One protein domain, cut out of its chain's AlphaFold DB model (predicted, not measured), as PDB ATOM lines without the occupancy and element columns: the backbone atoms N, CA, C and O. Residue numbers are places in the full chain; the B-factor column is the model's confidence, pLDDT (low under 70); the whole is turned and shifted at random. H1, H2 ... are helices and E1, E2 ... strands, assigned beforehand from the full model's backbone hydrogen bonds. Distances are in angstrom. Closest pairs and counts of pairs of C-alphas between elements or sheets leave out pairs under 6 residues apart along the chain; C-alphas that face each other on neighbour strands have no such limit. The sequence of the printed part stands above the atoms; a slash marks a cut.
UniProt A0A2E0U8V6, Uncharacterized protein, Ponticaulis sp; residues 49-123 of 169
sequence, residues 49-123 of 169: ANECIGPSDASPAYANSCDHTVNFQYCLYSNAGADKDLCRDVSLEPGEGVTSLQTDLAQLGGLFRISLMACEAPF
ATOM      1  N   ALA A  49     -50.459 -29.774 -47.019       89.62
ATOM      2  CA  ALA A  49     -49.210 -30.089 -47.708       89.62
ATOM      3  C   ALA A  49     -47.994 -29.412 -47.042       89.62
ATOM      4  O   ALA A  49     -47.025 -29.050 -47.699       89.62
ATOM      5  N   ASN A  50     -48.023 -29.207 -45.718       89.19
ATOM      6  CA  ASN A  50     -46.909 -28.576 -44.987       89.19
ATOM      7  C   ASN A  50     -45.584 -29.336 -45.142       89.19
ATOM      8  O   ASN A  50     -44.521 -28.727 -45.089       89.19
ATOM      9  N   GLU A  51     -45.653 -30.654 -45.325       89.44
ATOM     10  CA  GLU A  51     -44.493 -31.509 -45.588       89.44
ATOM     11  C   GLU A  51     -43.839 -31.247 -46.950       89.44
ATOM     12  O   GLU A  51     -42.659 -31.538 -47.115       89.44
ATOM     13  N   CYS A  52     -44.567 -30.636 -47.889       90.94
ATOM     14  CA  CYS A  52     -44.044 -30.254 -49.196       90.94
ATOM     15  C   CYS A  52     -43.161 -29.007 -49.141       90.94
ATOM     16  O   CYS A  52     -42.459 -28.730 -50.109       90.94
ATOM     17  N   ILE A  53     -43.160 -28.245 -48.047       93.31
ATOM     18  CA  ILE A  53     -42.427 -26.982 -47.978       93.31
ATOM     19  C   ILE A  53     -41.026 -27.202 -47.408       93.31
ATOM     20  O   ILE A  53     -40.850 -27.618 -46.264       93.31
ATOM     21  N   GLY A  54     -40.023 -26.882 -48.225       88.56
ATOM     22  CA  GLY A  54     -38.611 -26.934 -47.876       88.56
ATOM     23  C   GLY A  54     -38.206 -25.898 -46.819       88.56
ATOM     24  O   GLY A  54     -38.997 -25.041 -46.419       88.56
ATOM     25  N   PRO A  55     -36.958 -25.955 -46.338       88.06
ATOM     26  CA  PRO A  55     -36.508 -25.071 -45.277       88.06
ATOM     27  C   PRO A  55     -36.297 -23.631 -45.780       88.06
ATOM     28  O   PRO A  55     -36.198 -23.355 -46.977       88.06
ATOM     29  N   SER A  56     -36.240 -22.686 -44.841       83.62
ATOM     30  CA  SER A  56     -36.109 -21.252 -45.135       83.62
ATOM     31  C   SER A  56     -34.697 -20.820 -45.533       83.62
ATOM     32  O   SER A  56     -34.526 -19.748 -46.100       83.62
ATOM     33  N   ASP A  57     -33.684 -21.602 -45.163       83.06
ATOM     34  CA  ASP A  57     -32.261 -21.344 -45.416       83.06
ATOM     35  C   ASP A  57     -31.771 -21.919 -46.757       83.06
ATOM     36  O   ASP A  57     -30.637 -21.661 -47.166       83.06
ATOM     37  N   ALA A  58     -32.629 -22.657 -47.467       81.12
ATOM     38  CA  ALA A  58     -32.390 -23.087 -48.835       81.12
ATOM     39  C   ALA A  58     -32.636 -21.952 -49.844       81.12
ATOM     40  O   ALA A  58     -33.337 -20.977 -49.575       81.12
ATOM     41  N   SER A  59     -32.061 -22.096 -51.040       81.44
ATOM     42  CA  SER A  59     -32.355 -21.237 -52.188       81.44
ATOM     43  C   SER A  59     -33.037 -22.077 -53.274       81.44
ATOM     44  O   SER A  59     -32.389 -22.986 -53.798       81.44
ATOM     45  N   PRO A  60     -34.314 -21.815 -53.612       84.81
ATOM     46  CA  PRO A  60     -35.192 -20.777 -53.061       84.81
ATOM     47  C   PRO A  60     -35.748 -21.130 -51.663       84.81
ATOM     48  O   PRO A  60     -35.883 -22.302 -51.313       84.81
ATOM     49  N   ALA A  61     -36.063 -20.112 -50.855       89.38
ATOM     50  CA  ALA A  61     -36.586 -20.310 -49.500       89.38
ATOM     51  C   ALA A  61     -38.008 -20.881 -49.551       89.38
ATOM     52  O   ALA A  61     -38.823 -20.426 -50.355       89.38
ATOM     53  N   TYR A  62     -38.317 -21.842 -48.674       92.69
ATOM     54  CA  TYR A  62     -39.630 -22.500 -48.646       92.69
ATOM     55  C   TYR A  62     -40.028 -23.100 -50.005       92.69
ATOM     56  O   TYR A  62     -41.174 -22.982 -50.431       92.69
ATOM     57  N   ALA A  63     -39.067 -23.713 -50.700       94.94
ATOM     58  CA  ALA A  63     -39.310 -24.359 -51.984       94.94
ATOM     59  C   ALA A  63     -40.344 -25.487 -51.867       94.94
ATOM     60  O   ALA A  63     -40.285 -26.285 -50.932       94.94
ATOM     61  N   ASN A  64     -41.243 -25.599 -52.840       95.31
ATOM     62  CA  ASN A  64     -42.117 -26.751 -52.980       95.31
ATOM     63  C   ASN A  64     -41.298 -27.973 -53.425       95.31
ATOM     64  O   ASN A  64     -40.749 -28.014 -54.522       95.31
ATOM     65  N   SER A  65     -41.202 -28.966 -52.552       94.06
ATOM     66  CA  SER A  65     -40.482 -30.222 -52.774       94.06
ATOM     67  C   SER A  65     -41.353 -31.334 -53.361       94.06
ATOM     68  O   SER A  65     -40.826 -32.372 -53.758       94.06
ATOM     69  N   CYS A  66     -42.667 -31.121 -53.426       93.75
ATOM     70  CA  CYS A  66     -43.609 -32.060 -54.012       93.75
ATOM     71  C   CYS A  66     -43.731 -31.869 -55.531       93.75
ATOM     72  O   CYS A  66     -43.323 -30.856 -56.096       93.75
ATOM     73  N   ASP A  67     -44.298 -32.869 -56.204       94.94
ATOM     74  CA  ASP A  67     -44.484 -32.936 -57.660       94.94
ATOM     75  C   ASP A  67     -45.805 -32.313 -58.149       94.94
ATOM     76  O   ASP A  67     -46.159 -32.414 -59.324       94.94
ATOM     77  N   HIS A  68     -46.518 -31.636 -57.257       92.75
ATOM     78  CA  HIS A  68     -47.790 -30.971 -57.508       92.75
ATOM     79  C   HIS A  68     -47.765 -29.539 -56.970       92.75
ATOM     80  O   HIS A  68     -46.964 -29.194 -56.103       92.75
ATOM     81  N   THR A  69     -48.651 -28.686 -57.485       94.88
ATOM     82  CA  THR A  69     -48.765 -27.289 -57.047       94.88
ATOM     83  C   THR A  69     -49.321 -27.194 -55.629       94.88
ATOM     84  O   THR A  69     -50.325 -27.832 -55.299       94.88
ATOM     85  N   VAL A  70     -48.712 -26.331 -54.813       94.69
ATOM     86  CA  VAL A  70     -49.171 -26.039 -53.452       94.69
ATOM     87  C   VAL A  70     -49.516 -24.561 -53.296       94.69
ATOM     88  O   VAL A  70     -48.774 -23.678 -53.721       94.69
ATOM     89  N   ASN A  71     -50.643 -24.280 -52.654       94.38
ATOM     90  CA  ASN A  71     -51.004 -22.951 -52.187       94.38
ATOM     91  C   ASN A  71     -50.376 -22.742 -50.810       94.38
ATOM     92  O   ASN A  71     -50.815 -23.323 -49.815       94.38
ATOM     93  N   PHE A  72     -49.325 -21.935 -50.763       94.31
ATOM     94  CA  PHE A  72     -48.570 -21.623 -49.565       94.31
ATOM     95  C   PHE A  72     -48.995 -20.276 -48.987       94.31
ATOM     96  O   PHE A  72     -49.116 -19.286 -49.698       94.31
ATOM     97  N   GLN A  73     -49.170 -20.230 -47.676       92.69
ATOM     98  CA  GLN A  73     -49.397 -19.029 -46.901       92.69
ATOM     99  C   GLN A  73     -48.303 -18.899 -45.855       92.69
ATOM    100  O   GLN A  73     -48.066 -19.809 -45.054       92.69
ATOM    101  N   TYR A  74     -47.681 -17.726 -45.819       92.12
ATOM    102  CA  TYR A  74     -46.819 -17.331 -44.718       92.12
ATOM    103  C   TYR A  74     -47.357 -16.054 -44.083       92.12
ATOM    104  O   TYR A  74     -47.674 -15.071 -44.754       92.12
ATOM    105  N   CYS A  75     -47.453 -16.089 -42.760       91.56
ATOM    106  CA  CYS A  75     -47.843 -14.965 -41.930       91.56
ATOM    107  C   CYS A  75     -46.674 -14.577 -41.030       91.56
ATOM    108  O   CYS A  75     -46.197 -15.379 -40.221       91.56
ATOM    109  N   LEU A  76     -46.225 -13.341 -41.178       92.38
ATOM    110  CA  LEU A  76     -45.179 -12.713 -40.396       92.38
ATOM    111  C   LEU A  76     -45.836 -11.827 -39.341       92.38
ATOM    112  O   LEU A  76     -46.539 -10.875 -39.670       92.38
ATOM    113  N   TYR A  77     -45.602 -12.143 -38.074       91.06
ATOM    114  CA  TYR A  77     -46.090 -11.349 -36.955       91.06
ATOM    115  C   TYR A  77     -45.006 -10.375 -36.525       91.06
ATOM    116  O   TYR A  77     -43.866 -10.787 -36.289       91.06
ATOM    117  N   SER A  78     -45.354  -9.100 -36.419       91.19
ATOM    118  CA  SER A  78     -44.419  -8.034 -36.088       91.19
ATOM    119  C   SER A  78     -44.284  -7.830 -34.579       91.19
ATOM    120  O   SER A  78     -45.258  -7.914 -33.827       91.19
ATOM    121  N   ASN A  79     -43.077  -7.468 -34.137       89.19
ATOM    122  CA  ASN A  79     -42.860  -6.922 -32.792       89.19
ATOM    123  C   ASN A  79     -43.434  -5.503 -32.631       89.19
ATOM    124  O   ASN A  79     -43.651  -5.061 -31.506       89.19
ATOM    125  N   ALA A  80     -43.670  -4.785 -33.733       87.12
ATOM    126  CA  ALA A  80     -44.147  -3.405 -33.719       87.12
ATOM    127  C   ALA A  80     -45.664  -3.279 -33.489       87.12
ATOM    128  O   ALA A  80     -46.121  -2.203 -33.116       87.12
ATOM    129  N   GLY A  81     -46.436  -4.357 -33.667       84.38
ATOM    130  CA  GLY A  81     -47.889  -4.342 -33.481       84.38
ATOM    131  C   GLY A  81     -48.645  -5.173 -34.516       84.38
ATOM    132  O   GLY A  81     -48.083  -5.587 -35.526       84.38
ATOM    133  N   ALA A  82     -49.935  -5.419 -34.255       84.12
ATOM    134  CA  ALA A  82     -50.809  -6.174 -35.165       84.12
ATOM    135  C   ALA A  82     -51.041  -5.461 -36.506       84.12
ATOM    136  O   ALA A  82     -51.329  -6.099 -37.509       84.12
ATOM    137  N   ASP A  83     -50.919  -4.135 -36.525       85.25
ATOM    138  CA  ASP A  83     -51.018  -3.292 -37.718       85.25
ATOM    139  C   ASP A  83     -49.856  -3.507 -38.700       85.25
ATOM    140  O   ASP A  83     -49.937  -3.104 -39.860       85.25
ATOM    141  N   LYS A  84     -48.771  -4.135 -38.230       87.19
ATOM    142  CA  LYS A  84     -47.592  -4.502 -39.018       87.19
ATOM    143  C   LYS A  84     -47.513  -5.996 -39.319       87.19
ATOM    144  O   LYS A  84     -46.548  -6.419 -39.953       87.19
ATOM    145  N   ASP A  85     -48.489  -6.787 -38.873       89.62
ATOM    146  CA  ASP A  85     -48.583  -8.199 -39.238       89.62
ATOM    147  C   ASP A  85     -48.877  -8.314 -40.747       89.62
ATOM    148  O   ASP A  85     -49.662  -7.549 -41.310       89.62
ATOM    149  N   LEU A  86     -48.239  -9.273 -41.416       90.31
ATOM    150  CA  LEU A  86     -48.325  -9.452 -42.866       90.31
ATOM    151  C   LEU A  86     -48.605 -10.916 -43.190       90.31
ATOM    152  O   LEU A  86     -47.848 -11.786 -42.779       90.31
ATOM    153  N   CYS A  87     -49.660 -11.187 -43.956       90.94
ATOM    154  CA  CYS A  87     -49.962 -12.515 -44.489       90.94
ATOM    155  C   CYS A  87     -50.005 -12.468 -46.013       90.94
ATOM    156  O   CYS A  87     -50.592 -11.554 -46.600       90.94
ATOM    157  N   ARG A  88     -49.393 -13.463 -46.649       90.62
ATOM    158  CA  ARG A  88     -49.350 -13.608 -48.103       90.62
ATOM    159  C   ARG A  88     -49.701 -15.027 -48.478       90.62
ATOM    160  O   ARG A  88     -49.154 -15.952 -47.887       90.62
ATOM    161  N   ASP A  89     -50.524 -15.140 -49.510       91.38
ATOM    162  CA  ASP A  89     -50.784 -16.392 -50.203       91.38
ATOM    163  C   ASP A  89     -50.014 -16.381 -51.523       91.38
ATOM    164  O   ASP A  89     -50.019 -15.391 -52.258       91.38
ATOM    165  N   VAL A  90     -49.336 -17.482 -51.805       93.25
ATOM    166  CA  VAL A  90     -48.513 -17.700 -52.991       93.25
ATOM    167  C   VAL A  90     -48.761 -19.116 -53.486       93.25
ATOM    168  O   VAL A  90     -48.699 -20.071 -52.717       93.25
ATOM    169  N   SER A  91     -49.037 -19.256 -54.777       94.56
ATOM    170  CA  SER A  91     -49.036 -20.563 -55.434       94.56
ATOM    171  C   SER A  91     -47.597 -20.909 -55.791       94.56
ATOM    172  O   SER A  91     -46.932 -20.088 -56.416       94.56
ATOM    173  N   LEU A  92     -47.132 -22.093 -55.400       95.12
ATOM    174  CA  LEU A  92     -45.788 -22.589 -55.683       95.12
ATOM    175  C   LEU A  92     -45.874 -23.819 -56.589       95.12
ATOM    176  O   LEU A  92     -46.423 -24.858 -56.198       95.12
ATOM    177  N   GLU A  93     -45.318 -23.718 -57.792       96.19
ATOM    178  CA  GLU A  93     -45.078 -24.881 -58.651       96.19
ATOM    179  C   GLU A  93     -43.974 -25.791 -58.072       96.19
ATOM    180  O   GLU A  93     -43.217 -25.365 -57.195       96.19
ATOM    181  N   PRO A  94     -43.855 -27.057 -58.517       95.81
ATOM    182  CA  PRO A  94     -42.766 -27.940 -58.098       95.81
ATOM    183  C   PRO A  94     -41.382 -27.296 -58.272       95.81
ATOM    184  O   PRO A  94     -41.003 -26.875 -59.364       95.81
ATOM    185  N   GLY A  95     -40.610 -27.227 -57.187       93.25
ATOM    186  CA  GLY A  95     -39.289 -26.597 -57.133       93.25
ATOM    187  C   GLY A  95     -39.293 -25.071 -56.966       93.25
ATOM    188  O   GLY A  95     -38.230 -24.488 -56.745       93.25
ATOM    189  N   GLU A  96     -40.451 -24.411 -57.035       95.44
ATOM    190  CA  GLU A  96     -40.578 -22.971 -56.812       95.44
ATOM    191  C   GLU A  96     -40.586 -22.653 -55.313       95.44
ATOM    192  O   GLU A  96     -41.183 -23.374 -54.518       95.44
ATOM    193  N   GLY A  97     -39.935 -21.562 -54.911       92.69
ATOM    194  CA  GLY A  97     -39.977 -21.070 -53.536       92.69
ATOM    195  C   GLY A  97     -40.351 -19.599 -53.464       92.69
ATOM    196  O   GLY A  97     -40.500 -18.910 -54.472       92.69
ATOM    197  N   VAL A  98     -40.495 -19.101 -52.243       93.06
ATOM    198  CA  VAL A  98     -40.999 -17.753 -51.992       93.06
ATOM    199  C   VAL A  98     -39.944 -16.703 -52.326       93.06
ATOM    200  O   VAL A  98     -38.843 -16.696 -51.775       93.06
ATOM    201  N   THR A  99     -40.310 -15.753 -53.183       90.88
ATOM    202  CA  THR A  99     -39.423 -14.671 -53.641       90.88
ATOM    203  C   THR A  99     -39.626 -13.357 -52.883       90.88
ATOM    204  O   THR A  99     -38.692 -12.571 -52.736       90.88
ATOM    205  N   SER A 100     -40.825 -13.116 -52.346       90.25
ATOM    206  CA  SER A 100     -41.197 -11.886 -51.629       90.25
ATOM    207  C   SER A 100     -40.752 -11.843 -50.165       90.25
ATOM    208  O   SER A 100     -40.760 -10.770 -49.560       90.25
ATOM    209  N   LEU A 101     -40.314 -12.974 -49.603       89.00
ATOM    210  CA  LEU A 101     -40.052 -13.136 -48.171       89.00
ATOM    211  C   LEU A 101     -39.080 -12.079 -47.623       89.00
ATOM    212  O   LEU A 101     -39.364 -11.436 -46.617       89.00
ATOM    213  N   GLN A 102     -37.948 -11.862 -48.298       88.12
ATOM    214  CA  GLN A 102     -36.926 -10.922 -47.826       88.12
ATOM    215  C   GLN A 102     -37.435  -9.472 -47.803       88.12
ATOM    216  O   GLN A 102     -37.125  -8.713 -46.882       88.12
ATOM    217  N   THR A 103     -38.231  -9.099 -48.805       91.25
ATOM    218  CA  THR A 103     -38.849  -7.774 -48.904       91.25
ATOM    219  C   THR A 103     -39.892  -7.573 -47.809       91.25
ATOM    220  O   THR A 103     -39.923  -6.512 -47.188       91.25
ATOM    221  N   ASP A 104     -40.699  -8.594 -47.522       91.25
ATOM    222  CA  ASP A 104     -41.713  -8.535 -46.470       91.25
ATOM    223  C   ASP A 104     -41.078  -8.456 -45.068       91.25
ATOM    224  O   ASP A 104     -41.507  -7.652 -44.239       91.25
ATOM    225  N   LEU A 105     -39.997  -9.209 -44.809       89.69
ATOM    226  CA  LEU A 105     -39.254  -9.119 -43.542       89.69
ATOM    227  C   LEU A 105     -38.668  -7.721 -43.311       89.69
ATOM    228  O   LEU A 105     -38.680  -7.232 -42.181       89.69
ATOM    229  N   ALA A 106     -38.173  -7.069 -44.366       89.94
ATOM    230  CA  ALA A 106     -37.624  -5.718 -44.272       89.94
ATOM    231  C   ALA A 106     -38.691  -4.668 -43.905       89.94
ATOM    232  O   ALA A 106     -38.370  -3.665 -43.269       89.94
ATOM    233  N   GLN A 107     -39.956  -4.902 -44.266       87.69
ATOM    234  CA  GLN A 107     -41.077  -4.000 -43.970       87.69
ATOM    235  C   GLN A 107     -41.686  -4.225 -42.580       87.69
ATOM    236  O   GLN A 107     -42.354  -3.335 -42.051       87.69
ATOM    237  N   LEU A 108     -41.443  -5.388 -41.974       86.75
ATOM    238  CA  LEU A 108     -42.119  -5.828 -40.754       86.75
ATOM    239  C   LEU A 108     -41.727  -5.027 -39.500       86.75
ATOM    240  O   LEU A 108     -42.477  -5.005 -38.529       86.75
ATOM    241  N   GLY A 109     -40.546  -4.400 -39.480       81.62
ATOM    242  CA  GLY A 109     -40.030  -3.700 -38.292       81.62
ATOM    243  C   GLY A 109     -39.578  -4.630 -37.154       81.62
ATOM    244  O   GLY A 109     -39.424  -4.185 -36.019       81.62
ATOM    245  N   GLY A 110     -39.353  -5.915 -37.454       88.25
ATOM    246  CA  GLY A 110     -38.889  -6.941 -36.516       88.25
ATOM    247  C   GLY A 110     -39.851  -8.125 -36.424       88.25
ATOM    248  O   GLY A 110     -41.049  -7.942 -36.231       88.25
ATOM    249  N   LEU A 111     -39.320  -9.345 -36.541       89.88
ATOM    250  CA  LEU A 111     -40.102 -10.581 -36.514       89.88
ATOM    251  C   LEU A 111     -40.345 -11.052 -35.074       89.88
ATOM    252  O   LEU A 111     -39.398 -11.307 -34.332       89.88
ATOM    253  N   PHE A 112     -41.615 -11.185 -34.702       88.69
ATOM    254  CA  PHE A 112     -42.056 -11.821 -33.460       88.69
ATOM    255  C   PHE A 112     -42.219 -13.331 -33.646       88.69
ATOM    256  O   PHE A 112     -41.700 -14.138 -32.879       88.69
ATOM    257  N   ARG A 113     -42.968 -13.717 -34.682       88.75
ATOM    258  CA  ARG A 113     -43.330 -15.104 -34.977       88.75
ATOM    259  C   ARG A 113     -43.593 -15.259 -36.467       88.75
ATOM    260  O   ARG A 113     -44.059 -14.329 -37.115       88.75
ATOM    261  N   ILE A 114     -43.370 -16.464 -36.980       89.50
ATOM    262  CA  ILE A 114     -43.847 -16.887 -38.294       89.50
ATOM    263  C   ILE A 114     -44.897 -17.995 -38.144       89.50
ATOM    264  O   ILE A 114     -44.796 -18.847 -37.256       89.50
ATOM    265  N   SER A 115     -45.926 -17.967 -38.985       89.69
ATOM    266  CA  SER A 115     -46.882 -19.062 -39.158       89.69
ATOM    267  C   SER A 115     -46.905 -19.457 -40.623       89.69
ATOM    268  O   SER A 115     -47.003 -18.588 -41.484       89.69
ATOM    269  N   LEU A 116     -46.801 -20.755 -40.888       91.12
ATOM    270  CA  LEU A 116     -46.719 -21.317 -42.228       91.12
ATOM    271  C   LEU A 116     -47.861 -22.303 -42.436       91.12
ATOM    272  O   LEU A 116     -48.194 -23.076 -41.531       91.12
ATOM    273  N   MET A 117     -48.435 -22.288 -43.630       91.12
ATOM    274  CA  MET A 117     -49.454 -23.236 -44.046       91.12
ATOM    275  C   MET A 117     -49.321 -23.506 -45.537       91.12
ATOM    276  O   MET A 117     -49.256 -22.578 -46.322       91.12
ATOM    277  N   ALA A 118     -49.306 -24.767 -45.932       93.62
ATOM    278  CA  ALA A 118     -49.363 -25.187 -47.318       93.62
ATOM    279  C   ALA A 118     -50.561 -26.101 -47.520       93.62
ATOM    280  O   ALA A 118     -50.841 -26.978 -46.694       93.62
ATOM    281  N   CYS A 119     -51.236 -25.887 -48.640       92.88
ATOM    282  CA  CYS A 119     -52.369 -26.674 -49.070       92.88
ATOM    283  C   CYS A 119     -52.140 -27.205 -50.484       92.88
ATOM    284  O   CYS A 119     -51.724 -26.455 -51.361       92.88
ATOM    285  N   GLU A 120     -52.411 -28.483 -50.715       93.12
ATOM    286  CA  GLU A 120     -52.402 -29.075 -52.051       93.12
ATOM    287  C   GLU A 120     -53.522 -28.456 -52.899       93.12
ATOM    288  O   GLU A 120     -54.671 -28.345 -52.455       93.12
ATOM    289  N   ALA A 121     -53.207 -28.044 -54.129       90.00
ATOM    290  CA  ALA A 121     -54.219 -27.544 -55.051       90.00
ATOM    291  C   ALA A 121     -55.289 -28.630 -55.323       90.00
ATOM    292  O   ALA A 121     -54.949 -29.789 -55.542       90.00
ATOM    293  N   PRO A 122     -56.594 -28.293 -55.343       89.44
ATOM    294  CA  PRO A 122     -57.164 -26.952 -55.464       89.44
ATOM    295  C   PRO A 122     -57.471 -26.260 -54.126       89.44
ATOM    296  O   PRO A 122     -58.112 -25.211 -54.132       89.44
ATOM    297  N   PHE A 123     -57.086 -26.838 -52.987       89.94
ATOM    298  CA  PHE A 123     -57.367 -26.247 -51.681       89.94
ATOM    299  C   PHE A 123     -56.458 -25.055 -51.410       89.94
ATOM    300  O   PHE A 123     -55.295 -25.037 -51.810       89.94
TER     301      PHE A 123
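What this domain is: This is residues 49 to 123 of the 169 residues of an uncharacterized protein of Ponticaulis sp (UniProt A0A2E0U8V6). A long, twisted sheet of three strands has the short helix H1 over one face toward one end; unnamed residues 49 to 69 loop over that face toward the other. The 75 printed residues hold E1, E2, H1, E3; sheet order is E2, E1, E3, antiparallel. The class is mixed, with under half of residues in named elements; the whole is compact, radius of gyration 12.4 A, spanning 38 by 25 by 16 A.

Where its parts are: E1, residues 70 to 78, 25.5 A, begins at C-alpha (-49.171, -26.039, -53.452). E2 is residues 86 to 92, 18.5 A; H1, 101 to 107, 10.1 A. E3, 111 to 120, 27.1 A, ends at C-alpha (-52.402, -29.075, -52.051).

How they stand to each other: E1 is antiparallel to E3 at 167 degrees, N 73 to O 117 2.7 A, and to E2, its hairpin partner, at 161 degrees, N 72 to O 90 2.8 A. H1, with every O i to N i+4 pair within hydrogen-bond range, is over E1, height over the sheet 9.3 A; their closest C-alphas, Leu 76 and Leu 105, are 7.6 A apart. E2, H1, E3 form a split strand-helix-strand unit, E1 between its same-way strands, crossover right-handed.

The domain as a whole: The farthest C-alphas, Asp 67 and Ala 80, are 38.0 A apart. The printed part has no cut, no long link and no residue under pLDDT 70.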